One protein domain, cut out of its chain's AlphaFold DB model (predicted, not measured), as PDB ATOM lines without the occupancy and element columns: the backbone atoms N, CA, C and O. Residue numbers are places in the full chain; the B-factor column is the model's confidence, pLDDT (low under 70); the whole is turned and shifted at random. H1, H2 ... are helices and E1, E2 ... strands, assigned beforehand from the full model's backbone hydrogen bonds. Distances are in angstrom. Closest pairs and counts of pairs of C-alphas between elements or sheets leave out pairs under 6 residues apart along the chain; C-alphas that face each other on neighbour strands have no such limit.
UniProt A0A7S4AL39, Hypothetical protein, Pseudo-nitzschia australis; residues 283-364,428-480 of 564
ATOM      1  N   LEU A 283       8.618  32.293  -1.045       73.12
ATOM      2  CA  LEU A 283       7.913  31.011  -1.167       73.12
ATOM      3  C   LEU A 283       7.531  30.669  -2.622       73.12
ATOM      4  O   LEU A 283       7.209  29.519  -2.905       73.12
ATOM      5  N   ARG A 284       7.608  31.633  -3.553       72.75
ATOM      6  CA  ARG A 284       7.324  31.454  -4.995       72.75
ATOM      7  C   ARG A 284       8.372  30.602  -5.711       72.75
ATOM      8  O   ARG A 284       8.041  29.761  -6.545       72.75
ATOM      9  N   THR A 285       9.636  30.874  -5.407       63.28
ATOM     10  CA  THR A 285      10.781  30.490  -6.240       63.28
ATOM     11  C   THR A 285      11.127  29.010  -6.063       63.28
ATOM     12  O   THR A 285      11.559  28.599  -4.986       63.28
ATOM     13  N   SER A 286      11.002  28.204  -7.127       55.06
ATOM     14  CA  SER A 286      11.566  26.838  -7.173       55.06
ATOM     15  C   SER A 286      13.067  26.820  -7.511       55.06
ATOM     16  O   SER A 286      13.690  25.757  -7.468       55.06
ATOM     17  N   ALA A 287      13.667  27.968  -7.842       47.66
ATOM     18  CA  ALA A 287      15.076  28.103  -8.212       47.66
ATOM     19  C   ALA A 287      16.018  28.094  -6.993       47.66
ATOM     20  O   ALA A 287      16.641  29.094  -6.642       47.66
ATOM     21  N   SER A 288      16.089  26.943  -6.333       42.34
ATOM     22  CA  SER A 288      17.270  26.380  -5.668       42.34
ATOM     23  C   SER A 288      16.813  25.116  -4.965       42.34
ATOM     24  O   SER A 288      15.968  25.183  -4.072       42.34
ATOM     25  N   THR A 289      17.383  23.975  -5.346       45.56
ATOM     26  CA  THR A 289      17.229  22.696  -4.649       45.56
ATOM     27  C   THR A 289      17.544  22.890  -3.170       45.56
ATOM     28  O   THR A 289      18.711  22.911  -2.774       45.56
ATOM     29  N   LYS A 290      16.506  23.061  -2.340       48.25
ATOM     30  CA  LYS A 290      16.654  23.153  -0.887       48.25
ATOM     31  C   LYS A 290      17.031  21.764  -0.398       48.25
ATOM     32  O   LYS A 290      16.166  20.953  -0.081       48.25
ATOM     33  N   ARG A 291      18.340  21.500  -0.392       47.91
ATOM     34  CA  ARG A 291      18.959  20.316   0.199       47.91
ATOM     35  C   ARG A 291      18.596  20.282   1.677       47.91
ATOM     36  O   ARG A 291      19.272  20.883   2.507       47.91
ATOM     37  N   PHE A 292      17.507  19.595   1.990       43.50
ATOM     38  CA  PHE A 292      17.139  19.320   3.364       43.50
ATOM     39  C   PHE A 292      18.054  18.198   3.848       43.50
ATOM     40  O   PHE A 292      18.000  17.075   3.340       43.50
ATOM     41  N   PHE A 293      18.960  18.540   4.761       42.44
ATOM     42  CA  PHE A 293      19.855  17.586   5.396       42.44
ATOM     43  C   PHE A 293      19.161  17.013   6.630       42.44
ATOM     44  O   PHE A 293      18.912  17.731   7.599       42.44
ATOM     45  N   PHE A 294      18.835  15.724   6.583       35.41
ATOM     46  CA  PHE A 294      18.157  15.028   7.673       35.41
ATOM     47  C   PHE A 294      18.723  13.609   7.778       35.41
ATOM     48  O   PHE A 294      18.878  12.932   6.764       35.41
ATOM     49  N   PHE A 295      19.097  13.184   8.990       38.91
ATOM     50  CA  PHE A 295      19.760  11.892   9.249       38.91
ATOM     51  C   PHE A 295      20.928  11.557   8.293       38.91
ATOM     52  O   PHE A 295      21.036  10.445   7.788       38.91
ATOM     53  N   GLY A 296      21.819  12.517   8.024       44.47
ATOM     54  CA  GLY A 296      23.022  12.273   7.210       44.47
ATOM     55  C   GLY A 296      22.792  12.225   5.695       44.47
ATOM     56  O   GLY A 296      23.765  12.209   4.942       44.47
ATOM     57  N   HIS A 297      21.540  12.259   5.233       36.53
ATOM     58  CA  HIS A 297      21.197  12.228   3.814       36.53
ATOM     59  C   HIS A 297      20.729  13.597   3.309       36.53
ATOM     60  O   HIS A 297      20.002  14.331   3.981       36.53
ATOM     61  N   TYR A 298      21.144  13.926   2.084       45.38
ATOM     62  CA  TYR A 298      20.660  15.087   1.346       45.38
ATOM     63  C   TYR A 298      19.454  14.690   0.502       45.38
ATOM     64  O   TYR A 298      19.591  13.952  -0.476       45.38
ATOM     65  N   TYR A 299      18.285  15.220   0.842       43.88
ATOM     66  CA  TYR A 299      17.087  15.041   0.033       43.88
ATOM     67  C   TYR A 299      16.944  16.207  -0.951       43.88
ATOM     68  O   TYR A 299      16.789  17.365  -0.556       43.88
ATOM     69  N   ASN A 300      16.988  15.892  -2.248       41.44
ATOM     70  CA  ASN A 300      16.631  16.826  -3.314       41.44
ATOM     71  C   ASN A 300      15.104  16.905  -3.418       41.44
ATOM     72  O   ASN A 300      14.497  16.293  -4.296       41.44
ATOM     73  N   TYR A 301      14.473  17.666  -2.526       48.09
ATOM     74  CA  TYR A 301      13.086  18.053  -2.736       48.09
ATOM     75  C   TYR A 301      13.041  19.090  -3.859       48.09
ATOM     76  O   TYR A 301      13.469  20.235  -3.686       48.09
ATOM     77  N   GLY A 302      12.490  18.698  -5.012       52.75
ATOM     78  CA  GLY A 302      11.861  19.678  -5.892       52.75
ATOM     79  C   GLY A 302      10.846  20.466  -5.064       52.75
ATOM     80  O   GLY A 302      10.227  19.898  -4.161       52.75
ATOM     81  N   SER A 303      10.707  21.772  -5.317       63.34
ATOM     82  CA  SER A 303       9.759  22.587  -4.552       63.34
ATOM     83  C   SER A 303       8.390  21.910  -4.570       63.34
ATOM     84  O   SER A 303       7.997  21.370  -5.604       63.34
ATOM     85  N   TRP A 304       7.675  21.879  -3.444       70.12
ATOM     86  CA  TRP A 304       6.417  21.124  -3.337       70.12
ATOM     87  C   TRP A 304       5.386  21.554  -4.398       70.12
ATOM     88  O   TRP A 304       4.598  20.739  -4.875       70.12
ATOM     89  N   TRP A 305       5.491  22.805  -4.855       74.06
ATOM     90  CA  TRP A 305       4.818  23.361  -6.024       74.06
ATOM     91  C   TRP A 305       4.997  22.557  -7.317       74.06
ATOM     92  O   TRP A 305       4.050  22.457  -8.087       74.06
ATOM     93  N   ASN A 306       6.161  21.954  -7.560       76.25
ATOM     94  CA  ASN A 306       6.429  21.128  -8.741       76.25
ATOM     95  C   ASN A 306       5.567  19.861  -8.703       76.25
ATOM     96  O   ASN A 306       4.942  19.513  -9.699       76.25
ATOM     97  N   TYR A 307       5.487  19.211  -7.537       71.31
ATOM     98  CA  TYR A 307       4.624  18.047  -7.326       71.31
ATOM     99  C   TYR A 307       3.140  18.430  -7.385       71.31
ATOM    100  O   TYR A 307       2.357  17.707  -7.990       71.31
ATOM    101  N   ALA A 308       2.757  19.584  -6.828       69.19
ATOM    102  CA  ALA A 308       1.390  20.096  -6.916       69.19
ATOM    103  C   ALA A 308       0.978  20.417  -8.367       69.19
ATOM    104  O   ALA A 308      -0.116  20.053  -8.789       69.19
ATOM    105  N   CYS A 309       1.855  21.047  -9.156       76.06
ATOM    106  CA  CYS A 309       1.593  21.347 -10.565       76.06
ATOM    107  C   CYS A 309       1.569  20.081 -11.430       76.06
ATOM    108  O   CYS A 309       0.685  19.954 -12.271       76.06
ATOM    109  N   ASP A 310       2.481  19.129 -11.201       75.81
ATOM    110  CA  ASP A 310       2.507  17.854 -11.931       75.81
ATOM    111  C   ASP A 310       1.321  16.935 -11.550       75.81
ATOM    112  O   ASP A 310       0.870  16.155 -12.385       75.81
ATOM    113  N   PHE A 311       0.774  17.040 -10.329       71.19
ATOM    114  CA  PHE A 311      -0.452  16.338  -9.904       71.19
ATOM    115  C   PHE A 311      -1.741  16.950 -10.482       71.19
ATOM    116  O   PHE A 311      -2.722  16.232 -10.697       71.19
ATOM    117  N   LEU A 312      -1.744  18.265 -10.735       69.06
ATOM    118  CA  LEU A 312      -2.871  19.038 -11.275       69.06
ATOM    119  C   LEU A 312      -2.724  19.378 -12.777       69.06
ATOM    120  O   LEU A 312      -3.285  20.376 -13.225       69.06
ATOM    121  N   PRO A 313      -1.977  18.562 -13.546       76.12
ATOM    122  CA  PRO A 313      -1.293  18.896 -14.806       76.12
ATOM    123  C   PRO A 313      -1.263  20.381 -15.232       76.12
ATOM    124  O   PRO A 313      -1.708  20.740 -16.322       76.12
ATOM    125  N   VAL A 314      -0.719  21.265 -14.387       79.75
ATOM    126  CA  VAL A 314      -0.660  22.708 -14.673       79.75
ATOM    127  C   VAL A 314       0.501  23.003 -15.621       79.75
ATOM    128  O   VAL A 314       1.675  22.924 -15.243       79.75
ATOM    129  N   VAL A 315       0.152  23.381 -16.852       82.44
ATOM    130  CA  VAL A 315       1.082  23.781 -17.915       82.44
ATOM    131  C   VAL A 315       0.839  25.243 -18.286       82.44
ATOM    132  O   VAL A 315      -0.299  25.675 -18.463       82.44
ATOM    133  N   LEU A 316       1.922  26.000 -18.404       85.50
ATOM    134  CA  LEU A 316       1.947  27.419 -18.721       85.50
ATOM    135  C   LEU A 316       2.404  27.576 -20.176       85.50
ATOM    136  O   LEU A 316       3.576  27.381 -20.495       85.50
ATOM    137  N   VAL A 317       1.456  27.866 -21.067       85.69
ATOM    138  CA  VAL A 317       1.704  27.980 -22.510       85.69
ATOM    139  C   VAL A 317       1.972  29.441 -22.865       85.69
ATOM    140  O   VAL A 317       1.086  30.285 -22.722       85.69
ATOM    141  N   LYS A 318       3.183  29.747 -23.333       86.31
ATOM    142  CA  LYS A 318       3.561  31.072 -23.836       86.31
ATOM    143  C   LYS A 318       3.185  31.170 -25.313       86.31
ATOM    144  O   LYS A 318       3.649  30.371 -26.119       86.31
ATOM    145  N   THR A 319       2.353  32.146 -25.660       85.25
ATOM    146  CA  THR A 319       1.859  32.373 -27.033       85.25
ATOM    147  C   THR A 319       2.390  33.652 -27.681       85.25
ATOM    148  O   THR A 319       2.189  33.843 -28.877       85.25
ATOM    149  N   ALA A 320       3.024  34.531 -26.903       83.50
ATOM    150  CA  ALA A 320       3.606  35.794 -27.341       83.50
ATOM    151  C   ALA A 320       4.664  36.268 -26.331       83.50
ATOM    152  O   ALA A 320       4.639  35.865 -25.162       83.50
ATOM    153  N   ASP A 321       5.564  37.146 -26.767       85.62
ATOM    154  CA  ASP A 321       6.509  37.831 -25.887       85.62
ATOM    155  C   ASP A 321       5.886  39.036 -25.169       85.62
ATOM    156  O   ASP A 321       5.112  39.806 -25.736       85.62
ATOM    157  N   LEU A 322       6.263  39.206 -23.899       86.25
ATOM    158  CA  LEU A 322       5.893  40.334 -23.046       86.25
ATOM    159  C   LEU A 322       7.185  41.064 -22.650       86.25
ATOM    160  O   LEU A 322       7.861  40.628 -21.715       86.25
ATOM    161  N   PRO A 323       7.586  42.130 -23.368       85.56
ATOM    162  CA  PRO A 323       8.826  42.837 -23.079       85.56
ATOM    163  C   PRO A 323       8.758  43.539 -21.716       85.56
ATOM    164  O   PRO A 323       7.900  44.386 -21.482       85.56
ATOM    165  N   ALA A 324       9.711  43.240 -20.830       83.19
ATOM    166  CA  ALA A 324       9.806  43.887 -19.517       83.19
ATOM    167  C   ALA A 324      10.105  45.398 -19.593       83.19
ATOM    168  O   ALA A 324       9.805  46.141 -18.657       83.19
ATOM    169  N   THR A 325      10.664  45.854 -20.716       82.31
ATOM    170  CA  THR A 325      11.075  47.241 -20.943       82.31
ATOM    171  C   THR A 325      10.721  47.657 -22.367       82.31
ATOM    172  O   THR A 325      11.096  46.979 -23.323       82.31
ATOM    173  N   ILE A 326      10.054  48.800 -22.526       81.38
ATOM    174  CA  ILE A 326       9.743  49.416 -23.822       81.38
ATOM    175  C   ILE A 326      10.389  50.805 -23.841       81.38
ATOM    176  O   ILE A 326      10.186  51.594 -22.925       81.38
ATOM    177  N   ARG A 327      11.195  51.113 -24.871       80.00
ATOM    178  CA  ARG A 327      11.918  52.402 -25.007       80.00
ATOM    179  C   ARG A 327      12.697  52.803 -23.735       80.00
ATOM    180  O   ARG A 327      12.635  53.944 -23.292       80.00
ATOM    181  N   SER A 328      13.404  51.842 -23.137       79.44
ATOM    182  CA  SER A 328      14.160  52.005 -21.881       79.44
ATOM    183  C   SER A 328      13.326  52.333 -20.627       79.44
ATOM    184  O   SER A 328      13.905  52.633 -19.586       79.44
ATOM    185  N   GLN A 329      11.993  52.232 -20.682       80.06
ATOM    186  CA  GLN A 329      11.099  52.369 -19.526       80.06
ATOM    187  C   GLN A 329      10.495  51.008 -19.131       80.06
ATOM    188  O   GLN A 329      10.141  50.230 -20.021       80.06
ATOM    189  N   PRO A 330      10.370  50.693 -17.827       82.25
ATOM    190  CA  PRO A 330       9.771  49.440 -17.371       82.25
ATOM    191  C   PRO A 330       8.280  49.392 -17.727       82.25
ATOM    192  O   PRO A 330       7.548  50.356 -17.492       82.25
ATOM    193  N   GLN A 331       7.823  48.268 -18.279       84.31
ATOM    194  CA  GLN A 331       6.439  48.103 -18.713       84.31
ATOM    195  C   GLN A 331       5.616  47.334 -17.675       84.31
ATOM    196  O   GLN A 331       5.950  46.216 -17.286       84.31
ATOM    197  N   ASN A 332       4.485  47.918 -17.275       86.75
ATOM    198  CA  ASN A 332       3.528  47.288 -16.371       86.75
ATOM    199  C   ASN A 332       2.376  46.642 -17.152       86.75
ATOM    200  O   ASN A 332       1.861  47.220 -18.112       86.75
ATOM    201  N   TYR A 333       1.947  45.464 -16.698       87.25
ATOM    202  CA  TYR A 333       0.868  44.676 -17.294       87.25
ATOM    203  C   TYR A 333      -0.167  44.298 -16.230       87.25
ATOM    204  O   TYR A 333       0.189  43.942 -15.107       87.25
ATOM    205  N   VAL A 334      -1.453  44.335 -16.589       88.25
ATOM    206  CA  VAL A 334      -2.554  43.863 -15.736       88.25
ATOM    207  C   VAL A 334      -3.206  42.667 -16.414       88.25
ATOM    208  O   VAL A 334      -3.797  42.805 -17.481       88.25
ATOM    209  N   LEU A 335      -3.105  41.495 -15.787       86.75
ATOM    210  CA  LEU A 335      -3.764  40.274 -16.242       86.75
ATOM    211  C   LEU A 335      -5.069  40.075 -15.463       86.75
ATOM    212  O   LEU A 335      -5.051  39.916 -14.243       86.75
ATOM    213  N   GLY A 336      -6.198  40.063 -16.171       86.19
ATOM    214  CA  GLY A 336      -7.481  39.653 -15.608       86.19
ATOM    215  C   GLY A 336      -7.597  38.130 -15.574       86.19
ATOM    216  O   GLY A 336      -7.386  37.473 -16.588       86.19
ATOM    217  N   TYR A 337      -7.959  37.568 -14.422       80.38
ATOM    218  CA  TYR A 337      -8.295  36.152 -14.281       80.38
ATOM    219  C   TYR A 337      -9.545  36.014 -13.408       80.38
ATOM    220  O   TYR A 337      -9.576  36.535 -12.292       80.38
ATOM    221  N   HIS A 338     -10.569  35.327 -13.918       76.88
ATOM    222  CA  HIS A 338     -11.855  35.142 -13.247       76.88
ATOM    223  C   HIS A 338     -12.111  33.645 -12.988       76.88
ATOM    224  O   HIS A 338     -12.575  32.941 -13.883       76.88
ATOM    225  N   PRO A 339     -11.776  33.126 -11.794       67.44
ATOM    226  CA  PRO A 339     -12.037  31.742 -11.421       67.44
ATOM    227  C   PRO A 339     -13.397  31.559 -10.751       67.44
ATOM    228  O   PRO A 339     -13.813  32.375  -9.928       67.44
ATOM    229  N   HIS A 340     -13.997  30.389 -10.956       52.81
ATOM    230  CA  HIS A 340     -14.994  29.852 -10.033       52.81
ATOM    231  C   HIS A 340     -14.305  29.035  -8.927       52.81
ATOM    232  O   HIS A 340     -13.823  27.929  -9.167       52.81
ATOM    233  N   GLY A 341     -14.252  29.578  -7.706       56.22
ATOM    234  CA  GLY A 341     -13.753  28.877  -6.516       56.22
ATOM    235  C   GLY A 341     -13.224  29.814  -5.424       56.22
ATOM    236  O   GLY A 341     -12.795  30.927  -5.711       56.22
ATOM    237  N   ILE A 342     -13.225  29.349  -4.167       52.88
ATOM    238  CA  ILE A 342     -12.738  30.116  -2.997       52.88
ATOM    239  C   ILE A 342     -11.232  30.409  -3.104       52.88
ATOM    240  O   ILE A 342     -10.775  31.479  -2.708       52.88
ATOM    241  N   ILE A 343     -10.461  29.481  -3.682       58.31
ATOM    242  CA  ILE A 343      -9.059  29.698  -4.044       58.31
ATOM    243  C   ILE A 343      -8.874  29.361  -5.517       58.31
ATOM    244  O   ILE A 343      -9.242  28.289  -5.993       58.31
ATOM    245  N   ALA A 344      -8.258  30.298  -6.225       71.50
ATOM    246  CA  ALA A 344      -7.949  30.265  -7.645       71.50
ATOM    247  C   ALA A 344      -6.811  29.278  -7.989       71.50
ATOM    248  O   ALA A 344      -5.830  29.681  -8.610       71.50
ATOM    249  N   VAL A 345      -6.886  28.013  -7.550       73.06
ATOM    250  CA  VAL A 345      -5.731  27.086  -7.514       73.06
ATOM    251  C   VAL A 345      -5.015  26.962  -8.869       73.06
ATOM    252  O   VAL A 345      -3.792  26.905  -8.888       73.06
ATOM    253  N   GLY A 346      -5.731  27.017  -9.999       75.50
ATOM    254  CA  GLY A 346      -5.125  27.038 -11.340       75.50
ATOM    255  C   GLY A 346      -4.187  28.233 -11.567       75.50
ATOM    256  O   GLY A 346      -2.987  28.050 -11.765       75.50
ATOM    257  N   ALA A 347      -4.702  29.466 -11.472       78.75
ATOM    258  CA  ALA A 347      -3.873  30.674 -11.577       78.75
ATOM    259  C   ALA A 347      -2.857  30.812 -10.438       78.75
ATOM    260  O   ALA A 347      -1.807  31.418 -10.614       78.75
ATOM    261  N   PHE A 348      -3.138  30.243  -9.271       80.00
ATOM    262  CA  PHE A 348      -2.209  30.227  -8.156       80.00
ATOM    263  C   PHE A 348      -1.002  29.327  -8.455       80.00
ATOM    264  O   PHE A 348       0.129  29.799  -8.416       80.00
ATOM    265  N   CYS A 349      -1.212  28.079  -8.874       79.88
ATOM    266  CA  CYS A 349      -0.132  27.196  -9.317       79.88
ATOM    267  C   CYS A 349       0.651  27.793 -10.502       79.88
ATOM    268  O   CYS A 349       1.880  27.803 -10.463       79.88
ATOM    269  N   ALA A 350      -0.039  28.353 -11.503       82.75
ATOM    270  CA  ALA A 350       0.594  28.937 -12.688       82.75
ATOM    271  C   ALA A 350       1.359  30.251 -12.409       82.75
ATOM    272  O   ALA A 350       2.495  30.409 -12.851       82.75
ATOM    273  N   PHE A 351       0.761  31.197 -11.675       84.38
ATOM    274  CA  PHE A 351       1.281  32.564 -11.524       84.38
ATOM    275  C   PHE A 351       1.763  32.919 -10.105       84.38
ATOM    276  O   PHE A 351       2.577  33.830  -9.977       84.38
ATOM    277  N   ALA A 352       1.349  32.235  -9.031       80.56
ATOM    278  CA  ALA A 352       1.889  32.496  -7.680       80.56
ATOM    279  C   ALA A 352       3.247  31.822  -7.457       80.56
ATOM    280  O   ALA A 352       4.039  32.285  -6.636       80.56
ATOM    281  N   THR A 353       3.490  30.720  -8.171       82.06
ATOM    282  CA  THR A 353       4.619  29.802  -7.976       82.06
ATOM    283  C   THR A 353       5.478  29.717  -9.238       82.06
ATOM    284  O   THR A 353       5.077  30.200 -10.298       82.06
ATOM    285  N   ASP A 354       6.651  29.091  -9.130       83.62
ATOM    286  CA  ASP A 354       7.452  28.643 -10.277       83.62
ATOM    287  C   ASP A 354       7.412  27.110 -10.486       83.62
ATOM    288  O   ASP A 354       8.362  26.520 -10.994       83.62
ATOM    289  N   GLY A 355       6.331  26.437 -10.069       78.62
ATOM    290  CA  GLY A 355       6.208  24.973 -10.170       78.62
ATOM    291  C   GLY A 355       5.685  24.435 -11.508       78.62
ATOM    292  O   GLY A 355       5.968  23.285 -11.865       78.62
ATOM    293  N   ALA A 356       4.930  25.256 -12.247       82.69
ATOM    294  CA  ALA A 356       4.266  24.863 -13.488       82.69
ATOM    295  C   ALA A 356       5.266  24.524 -14.605       82.69
ATOM    296  O   ALA A 356       6.308  25.172 -14.746       82.69
ATOM    297  N   ARG A 357       4.935  23.521 -15.425       83.62
ATOM    298  CA  ARG A 357       5.697  23.225 -16.651       83.62
ATOM    299  C   ARG A 357       5.454  24.327 -17.678       83.62
ATOM    300  O   ARG A 357       4.374  24.908 -17.694       83.62
ATOM    301  N   VAL A 358       6.435  24.596 -18.528       82.38
ATOM    302  CA  VAL A 358       6.370  25.640 -19.557       82.38
ATOM    303  C   VAL A 358       6.313  24.990 -20.934       82.38
ATOM    304  O   VAL A 358       7.038  24.033 -21.185       82.38
ATOM    305  N   LEU A 359       5.482  25.532 -21.823       82.38
ATOM    306  CA  LEU A 359       5.523  25.257 -23.258       82.38
ATOM    307  C   LEU A 359       5.638  26.597 -23.993       82.38
ATOM    308  O   LEU A 359       4.740  27.432 -23.881       82.38
ATOM    309  N   ASP A 360       6.733  26.815 -24.716       79.25
ATOM    310  CA  ASP A 360       6.968  28.053 -25.464       79.25
ATOM    311  C   ASP A 360       6.598  27.869 -26.943       79.25
ATOM    312  O   ASP A 360       7.297  27.170 -27.672       79.25
ATOM    313  N   LEU A 361       5.496  28.491 -27.373       78.19
ATOM    314  CA  LEU A 361       5.018  28.466 -28.761       78.19
ATOM    315  C   LEU A 361       5.456  29.692 -29.575       78.19
ATOM    316  O   LEU A 361       5.076  29.811 -30.733       78.19
ATOM    317  N   SER A 362       6.225  30.616 -28.989       71.88
ATOM    318  CA  SER A 362       6.738  31.793 -29.711       71.88
ATOM    319  C   SER A 362       7.979  31.493 -30.557       71.88
ATOM    320  O   SER A 362       8.326  32.282 -31.426       71.88
ATOM    321  N   LYS A 363       8.641  30.354 -30.312       64.69
ATOM    322  CA  LYS A 363       9.875  29.940 -31.003       64.69
ATOM    323  C   LYS A 363       9.632  29.062 -32.230       64.69
ATOM    324  O   LYS A 363      10.488  28.959 -33.089       64.69
ATOM    325  N   THR A 364       8.454  28.453 -32.348       53.78
ATOM    326  CA  THR A 364       8.119  27.530 -33.448       53.78
ATOM    327  C   THR A 364       7.747  28.235 -34.762       53.78
ATOM    328  O   THR A 364       7.076  27.638 -35.594       53.78
ATOM    329  N   GLU A 428      14.832  21.079 -16.675       62.12
ATOM    330  CA  GLU A 428      14.215  22.163 -17.454       62.12
ATOM    331  C   GLU A 428      13.660  23.308 -16.577       62.12
ATOM    332  O   GLU A 428      13.067  23.058 -15.515       62.12
ATOM    333  N   PRO A 429      13.821  24.573 -17.011       65.75
ATOM    334  CA  PRO A 429      13.476  25.739 -16.208       65.75
ATOM    335  C   PRO A 429      11.955  25.967 -16.165       65.75
ATOM    336  O   PRO A 429      11.328  26.386 -17.139       65.75
ATOM    337  N   ARG A 430      11.359  25.711 -14.998       80.62
ATOM    338  CA  ARG A 430       9.911  25.795 -14.739       80.62
ATOM    339  C   ARG A 430       9.442  27.181 -14.279       80.62
ATOM    340  O   ARG A 430      10.224  27.972 -13.749       80.62
ATOM    341  N   GLY A 431       8.132  27.403 -14.399       84.12
ATOM    342  CA  GLY A 431       7.438  28.581 -13.882       84.12
ATOM    343  C   GLY A 431       7.463  29.800 -14.799       84.12
ATOM    344  O   GLY A 431       8.287  29.918 -15.696       84.12
ATOM    345  N   PHE A 432       6.573  30.763 -14.554       85.69
ATOM    346  CA  PHE A 432       6.534  32.009 -15.333       85.69
ATOM    347  C   PHE A 432       7.863  32.791 -15.258       85.69
ATOM    348  O   PHE A 432       8.203  33.489 -16.210       85.69
ATOM    349  N   SER A 433       8.644  32.660 -14.173       84.44
ATOM    350  CA  SER A 433       9.939  33.349 -14.040       84.44
ATOM    351  C   SER A 433      10.980  32.895 -15.074       84.44
ATOM    352  O   SER A 433      11.893  33.666 -15.358       84.44
ATOM    353  N   SER A 434      10.870  31.680 -15.636       82.44
ATOM    354  CA  SER A 434      11.748  31.236 -16.731       82.44
ATOM    355  C   SER A 434      11.298  31.743 -18.102       82.44
ATOM    356  O   SER A 434      12.133  31.935 -18.981       82.44
ATOM    357  N   VAL A 435       9.996  31.989 -18.271       83.62
ATOM    358  CA  VAL A 435       9.393  32.476 -19.522       83.62
ATOM    359  C   VAL A 435       9.639  33.968 -19.722       83.62
ATOM    360  O   VAL A 435       9.955  34.401 -20.825       83.62
ATOM    361  N   PHE A 436       9.487  34.749 -18.650       85.81
ATOM    362  CA  PHE A 436       9.561  36.208 -18.683       85.81
ATOM    363  C   PHE A 436      10.542  36.737 -17.625       85.81
ATOM    364  O   PHE A 436      10.122  37.300 -16.604       85.81
ATOM    365  N   PRO A 437      11.860  36.558 -17.832       82.12
ATOM    366  CA  PRO A 437      12.866  37.125 -16.943       82.12
ATOM    367  C   PRO A 437      12.745  38.655 -16.907       82.12
ATOM    368  O   PRO A 437      12.659  39.316 -17.939       82.12
ATOM    369  N   GLY A 438      12.734  39.226 -15.701       80.25
ATOM    370  CA  GLY A 438      12.603  40.672 -15.478       80.25
ATOM    371  C   GLY A 438      11.179  41.176 -15.209       80.25
ATOM    372  O   GLY A 438      11.042  42.270 -14.669       80.25
ATOM    373  N   LEU A 439      10.128  40.390 -15.479       84.88
ATOM    374  CA  LEU A 439       8.761  40.727 -15.058       84.88
ATOM    375  C   LEU A 439       8.468  40.197 -13.643       84.88
ATOM    376  O   LEU A 439       8.291  38.992 -13.444       84.88
ATOM    377  N   ASP A 440       8.348  41.090 -12.652       85.12
ATOM    378  CA  ASP A 440       7.769  40.718 -11.354       85.12
ATOM    379  C   ASP A 440       6.241  40.678 -11.445       85.12
ATOM    380  O   ASP A 440       5.577  41.662 -11.767       85.12
ATOM    381  N   ARG A 441       5.674  39.519 -11.116       87.31
ATOM    382  CA  ARG A 441       4.232  39.282 -11.070       87.31
ATOM    383  C   ARG A 441       3.731  39.311  -9.633       87.31
ATOM    384  O   ARG A 441       4.368  38.768  -8.728       87.31
ATOM    385  N   ARG A 442       2.555  39.887  -9.401       87.88
ATOM    386  CA  ARG A 442       1.898  39.907  -8.086       87.88
ATOM    387  C   ARG A 442       0.460  39.443  -8.242       87.88
ATOM    388  O   ARG A 442      -0.260  39.956  -9.091       87.88
ATOM    389  N   ILE A 443       0.049  38.459  -7.443       87.94
ATOM    390  CA  ILE A 443      -1.352  38.029  -7.427       87.94
ATOM    391  C   ILE A 443      -2.145  39.017  -6.592       87.94
ATOM    392  O   ILE A 443      -1.862  39.204  -5.414       87.94
ATOM    393  N   VAL A 444      -3.166  39.612  -7.190       88.38
ATOM    394  CA  VAL A 444      -4.108  40.463  -6.472       88.38
ATOM    395  C   VAL A 444      -5.198  39.585  -5.848       88.38
ATOM    396  O   VAL A 444      -5.761  38.722  -6.519       88.38
ATOM    397  N   THR A 445      -5.502  39.782  -4.565       85.56
ATOM    398  CA  THR A 445      -6.562  39.047  -3.854       85.56
ATOM    399  C   THR A 445      -7.344  39.948  -2.890       85.56
ATOM    400  O   THR A 445      -6.978  41.105  -2.674       85.56
ATOM    401  N   LEU A 446      -8.453  39.441  -2.342       82.56
ATOM    402  CA  LEU A 446      -9.365  40.209  -1.494       82.56
ATOM    403  C   LEU A 446      -8.697  40.619  -0.161       82.56
ATOM    404  O   LEU A 446      -7.916  39.833   0.383       82.56
ATOM    405  N   PRO A 447      -9.061  41.779   0.431       79.44
ATOM    406  CA  PRO A 447      -8.501  42.248   1.703       79.44
ATOM    407  C   PRO A 447      -8.613  41.234   2.850       79.44
ATOM    408  O   PRO A 447      -7.699  41.126   3.663       79.44
ATOM    409  N   VAL A 448      -9.703  40.455   2.889       75.50
ATOM    410  CA  VAL A 448      -9.987  39.459   3.940       75.50
ATOM    411  C   VAL A 448      -8.872  38.418   4.103       75.50
ATOM    412  O   VAL A 448      -8.565  38.014   5.221       75.50
ATOM    413  N   ASN A 449      -8.178  38.062   3.017       76.69
ATOM    414  CA  ASN A 449      -7.068  37.105   3.042       76.69
ATOM    415  C   ASN A 449      -5.828  37.635   3.789       76.69
ATOM    416  O   ASN A 449      -4.954  36.855   4.164       76.69
ATOM    417  N   PHE A 450      -5.767  38.947   4.040       80.75
ATOM    418  CA  PHE A 450      -4.720  39.607   4.821       80.75
ATOM    419  C   PHE A 450      -5.152  39.944   6.259       80.75
ATOM    420  O   PHE A 450      -4.343  40.488   7.007       80.75
ATOM    421  N   ALA A 451      -6.389  39.625   6.661       71.75
ATOM    422  CA  ALA A 451      -6.877  39.890   8.016       71.75
ATOM    423  C   ALA A 451      -6.345  38.878   9.048       71.75
ATOM    424  O   ALA A 451      -6.023  39.268  10.167       71.75
ATOM    425  N   THR A 452      -6.218  37.595   8.686       74.12
ATOM    426  CA  THR A 452      -5.690  36.558   9.592       74.12
ATOM    427  C   THR A 452      -4.154  36.564   9.605       74.12
ATOM    428  O   THR A 452      -3.570  36.373   8.537       74.12
ATOM    429  N   PRO A 453      -3.475  36.674  10.768       71.62
ATOM    430  CA  PRO A 453      -2.024  36.903  10.853       71.62
ATOM    431  C   PRO A 453      -1.136  35.934  10.045       71.62
ATOM    432  O   PRO A 453      -0.358  36.349   9.188       71.62
ATOM    433  N   PHE A 454      -1.292  34.624  10.256       74.44
ATOM    434  CA  PHE A 454      -0.462  33.613   9.590       74.44
ATOM    435  C   PHE A 454      -0.816  33.433   8.106       74.44
ATOM    436  O   PHE A 454       0.071  33.263   7.268       74.44
ATOM    437  N   LEU A 455      -2.106  33.514   7.763       74.56
ATOM    438  CA  LEU A 455      -2.585  33.414   6.381       74.56
ATOM    439  C   LEU A 455      -2.107  34.613   5.543       74.56
ATOM    440  O   LEU A 455      -1.641  34.442   4.418       74.56
ATOM    441  N   ARG A 456      -2.139  35.812   6.135       82.62
ATOM    442  CA  ARG A 456      -1.564  37.053   5.607       82.62
ATOM    443  C   ARG A 456      -0.087  36.873   5.275       82.62
ATOM    444  O   ARG A 456       0.320  37.163   4.151       82.62
ATOM    445  N   ASP A 457       0.716  36.380   6.216       83.50
ATOM    446  CA  ASP A 457       2.151  36.179   5.989       83.50
ATOM    447  C   ASP A 457       2.444  35.075   4.961       83.50
ATOM    448  O   ASP A 457       3.369  35.232   4.162       83.50
ATOM    449  N   TYR A 458       1.619  34.024   4.880       80.00
ATOM    450  CA  TYR A 458       1.673  33.028   3.803       80.00
ATOM    451  C   TYR A 458       1.409  33.659   2.423       80.00
ATOM    452  O   TYR A 458       2.230  33.518   1.512       80.00
ATOM    453  N   TYR A 459       0.323  34.423   2.268       81.56
ATOM    454  CA  TYR A 459       0.013  35.137   1.021       81.56
ATOM    455  C   TYR A 459       1.116  36.130   0.624       81.56
ATOM    456  O   TYR A 459       1.542  36.154  -0.536       81.56
ATOM    457  N   LEU A 460       1.648  36.892   1.581       85.62
ATOM    458  CA  LEU A 460       2.760  37.820   1.356       85.62
ATOM    459  C   LEU A 460       4.067  37.101   0.979       85.62
ATOM    460  O   LEU A 460       4.793  37.582   0.108       85.62
ATOM    461  N   ALA A 461       4.355  35.930   1.558       81.31
ATOM    462  CA  ALA A 461       5.529  35.118   1.223       81.31
ATOM    463  C   ALA A 461       5.515  34.596  -0.228       81.31
ATOM    464  O   ALA A 461       6.574  34.322  -0.796       81.31
ATOM    465  N   MET A 462       4.340  34.501  -0.854       78.19
ATOM    466  CA  MET A 462       4.170  34.172  -2.281       78.19
ATOM    467  C   MET A 462       4.097  35.425  -3.177       78.19
ATOM    468  O   MET A 462       4.096  35.333  -4.410       78.19
ATOM    469  N   GLY A 463       4.072  36.615  -2.572       84.56
ATOM    470  CA  GLY A 463       3.938  37.898  -3.258       84.56
ATOM    471  C   GLY A 463       2.522  38.188  -3.740       84.56
ATOM    472  O   GLY A 463       2.365  38.801  -4.798       84.56
ATOM    473  N   ALA A 464       1.504  37.741  -3.005       86.81
ATOM    474  CA  ALA A 464       0.158  38.263  -3.184       86.81
ATOM    475  C   ALA A 464       0.032  39.667  -2.563       86.81
ATOM    476  O   ALA A 464       0.713  39.994  -1.590       86.81
ATOM    477  N   VAL A 465      -0.847  40.486  -3.134       89.44
ATOM    478  CA  VAL A 465      -1.139  41.870  -2.735       89.44
ATOM    479  C   VAL A 465      -2.652  42.099  -2.672       89.44
ATOM    480  O   VAL A 465      -3.441  41.329  -3.224       89.44
ATOM    481  N   ASN A 466      -3.071  43.153  -1.980       89.19
ATOM    482  CA  ASN A 466      -4.477  43.489  -1.763       89.19
ATOM    483  C   ASN A 466      -5.087  44.216  -2.983       89.19
ATOM    484  O   ASN A 466      -4.453  45.099  -3.559       89.19
ATOM    485  N   SER A 467      -6.332  43.886  -3.338       87.94
ATOM    486  CA  SER A 467      -7.138  44.509  -4.401       87.94
ATOM    487  C   SER A 467      -7.582  45.966  -4.175       87.94
ATOM    488  O   SER A 467      -8.331  46.502  -4.993       87.94
ATOM    489  N   HIS A 468      -7.128  46.653  -3.122       85.12
ATOM    490  CA  HIS A 468      -7.387  48.086  -2.950       85.12
ATOM    491  C   HIS A 468      -6.894  48.941  -4.134       85.12
ATOM    492  O   HIS A 468      -5.802  48.748  -4.670       85.12
ATOM    493  N   LYS A 469      -7.678  49.982  -4.465       84.81
ATOM    494  CA  LYS A 469      -7.379  51.012  -5.483       84.81
ATOM    495  C   LYS A 469      -5.967  51.597  -5.347       84.81
ATOM    496  O   LYS A 469      -5.323  51.909  -6.344       84.81
ATOM    497  N   GLU A 470      -5.493  51.729  -4.111       82.94
ATOM    498  CA  GLU A 470      -4.186  52.293  -3.791       82.94
ATOM    499  C   GLU A 470      -3.016  51.381  -4.196       82.94
ATOM    500  O   GLU A 470      -2.034  51.864  -4.757       82.94
ATOM    501  N   THR A 471      -3.155  50.059  -4.039       86.62
ATOM    502  CA  THR A 471      -2.182  49.082  -4.556       86.62
ATOM    503  C   THR A 471      -2.001  49.259  -6.066       86.62
ATOM    504  O   THR A 471      -0.880  49.388  -6.555       86.62
ATOM    505  N   PHE A 472      -3.109  49.346  -6.813       86.75
ATOM    506  CA  PHE A 472      -3.074  49.525  -8.267       86.75
ATOM    507  C   PHE A 472      -2.453  50.858  -8.695       86.75
ATOM    508  O   PHE A 472      -1.676  50.875  -9.646       86.75
ATOM    509  N   ARG A 473      -2.745  51.973  -8.009       85.75
ATOM    510  CA  ARG A 473      -2.134  53.282  -8.320       85.75
ATOM    511  C   ARG A 473      -0.611  53.236  -8.248       85.75
ATOM    512  O   ARG A 473       0.049  53.701  -9.176       85.75
ATOM    513  N   ARG A 474      -0.083  52.634  -7.179       83.50
ATOM    514  CA  ARG A 474       1.359  52.500  -6.925       83.50
ATOM    515  C   ARG A 474       2.039  51.627  -7.973       83.50
ATOM    516  O   ARG A 474       3.021  52.056  -8.567       83.50
ATOM    517  N   TYR A 475       1.479  50.449  -8.250       81.12
ATOM    518  CA  TYR A 475       2.028  49.520  -9.244       81.12
ATOM    519  C   TYR A 475       1.905  50.015 -10.692       81.12
ATOM    520  O   TYR A 475       2.712  49.633 -11.530       81.12
ATOM    521  N   LEU A 476       0.927  50.870 -11.007       82.50
ATOM    522  CA  LEU A 476       0.733  51.416 -12.357       82.50
ATOM    523  C   LEU A 476       1.345  52.814 -12.551       82.50
ATOM    524  O   LEU A 476       1.061  53.450 -13.562       82.50
ATOM    525  N   HIS A 477       2.136  53.308 -11.588       69.56
ATOM    526  CA  HIS A 477       2.710  54.665 -11.565       69.56
ATOM    527  C   HIS A 477       1.700  55.786 -11.874       69.56
ATOM    528  O   HIS A 477       2.056  56.860 -12.362       69.56
ATOM    529  N   LYS A 478       0.419  55.564 -11.555       56.19
ATOM    530  CA  LYS A 478      -0.625  56.576 -11.702       56.19
ATOM    531  C   LYS A 478      -0.594  57.513 -10.502       56.19
ATOM    532  O   LYS A 478      -1.470  57.456  -9.638       56.19
ATOM    533  N   ASN A 479       0.361  58.443 -10.541       40.34
ATOM    534  CA  ASN A 479       0.240  59.753  -9.902       40.34
ATOM    535  C   ASN A 479      -0.885  60.541 -10.593       40.34
ATOM    536  O   ASN A 479      -0.657  61.545 -11.260       40.34
ATOM    537  N   ILE A 480      -2.124  60.062 -10.450       44.56
ATOM    538  CA  ILE A 480      -3.290  60.922 -10.591       44.56
ATOM    539  C   ILE A 480      -3.249  61.806  -9.352       44.56
ATOM    540  O   ILE A 480      -3.661  61.379  -8.271       44.56
TER     541      ILE A 480
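Overview. This is residues 283 to 364 and 428 to 480 of the 564 residues of the protein "Hypothetical protein" of Pseudo-nitzschia australis (UniProt A0A7S4AL39). Two small parallel strand pairs, E3 with E4 and E5 with E6, sit to either side of the short helix H2 near the middle of the domain, each pair joined through its own helices, while the hairpin E1 and E2 sticks out as an arm at one end. H1 packs on H2, H6 lies beyond E6, and a long loop, residues 319 to 344, swings wide of the middle between E3 and H2. The printed part has 135 residues with six named helices and six named strands, in the order E1 E2 H1 E3 H2 E4 H3 E5 H4 H5 E6 H6; the three sheets have two strands each, E1 and E2 antiparallel, the other two parallel. The class is mixed, helices and strands, though under half of the residues, 64 of 135, are in named elements. The whole is only just compact, close to loose, with a radius of gyration of the C-alphas of 16.8 A and spans of 58 by 46 by 31 A.

Arrangement. E1, residues 290 to 294, and E2, residues 297 to 301, form a hairpin with directions at 145 degrees; N 294 and O 297 are 3.2 A apart, within hydrogen-bond range. H1, residues 304 to 311, is apart from E1. It touches H2, residues 345 to 352, at a steep tilt of 45 degrees, opposite ways, and the closest C-alphas, of Cys 309 and Cys 349, are 6.2 A apart. E3, residues 315 to 318, and E4, residues 357 to 360, are parallel neighbours at 23 degrees; N 316 and O 357 are 2.8 A apart and N 359 and O 316 are 3.0 A apart, both within hydrogen-bond range. E3, H2 and E4 make a strand-helix-strand unit, two parallel neighbour strands with a helix between them along the chain, and its crossover is right-handed. H2 and H3, residues 432 to 435, are close but not clearly touching, and their closest C-alphas, of Phe 351 and Phe 432, are 6.5 A apart. E5, residues 443 to 445, comes nearest to H2 at the C-alphas of Ala 352 and Ile 443, 6.4 A apart. E5 and E6, residues 464 to 466, are parallel neighbours at 41 degrees, with N 465 and O 443 2.8 A apart, within hydrogen-bond range. With H4, residues 447 to 450, and H5, residues 453 to 461, between them, they make a second such unit, also right-handed. H4 and H5 touch only at the corner by their link; their closest C-alphas, of Phe 450 and Arg 456, are 4.1 A apart. H6, residues 469 to 475, is apart from H5, and its closest C-alphas with E6, of Val 465 and Thr 471, are 7.5 A apart. Every O i to N i+4 pair is within hydrogen-bond range in H1, H2, H5 and H6; H3 and H4 are too short for such a pair.

Along the chain. E1 begins at C-alpha 290, at (16.654, 23.153, -0.887), and E1 and E2 each run 11.9 A from first to last C-alpha. H1 runs 10.6 A, E4 10.1 A and H5, the longest helix with nine residues, 12.4 A. H2 begins at C-alpha 345, at (-5.731, 27.086, -7.514). H6 runs 10.2 A and ends at C-alpha 475, at (2.028, 49.520, -9.244).

Size, cuts and confidence. The two C-alphas farthest apart, those of Gly 296 and Ile 480, are 58.1 A apart. Residues 365 to 427 are not printed, and C-alphas 364 and 428 are 17.9 A apart across this cut, which lies between E4 and H3. The link from E3 to H2, 26 residues, is long; within it residues 325 to 326 pair antiparallel with residues 329 to 330. The mean pLDDT of the printed part is 74.0, and 34 residues are under 70, among them residues 285 to 303, 339 to 343 and 477 to 480.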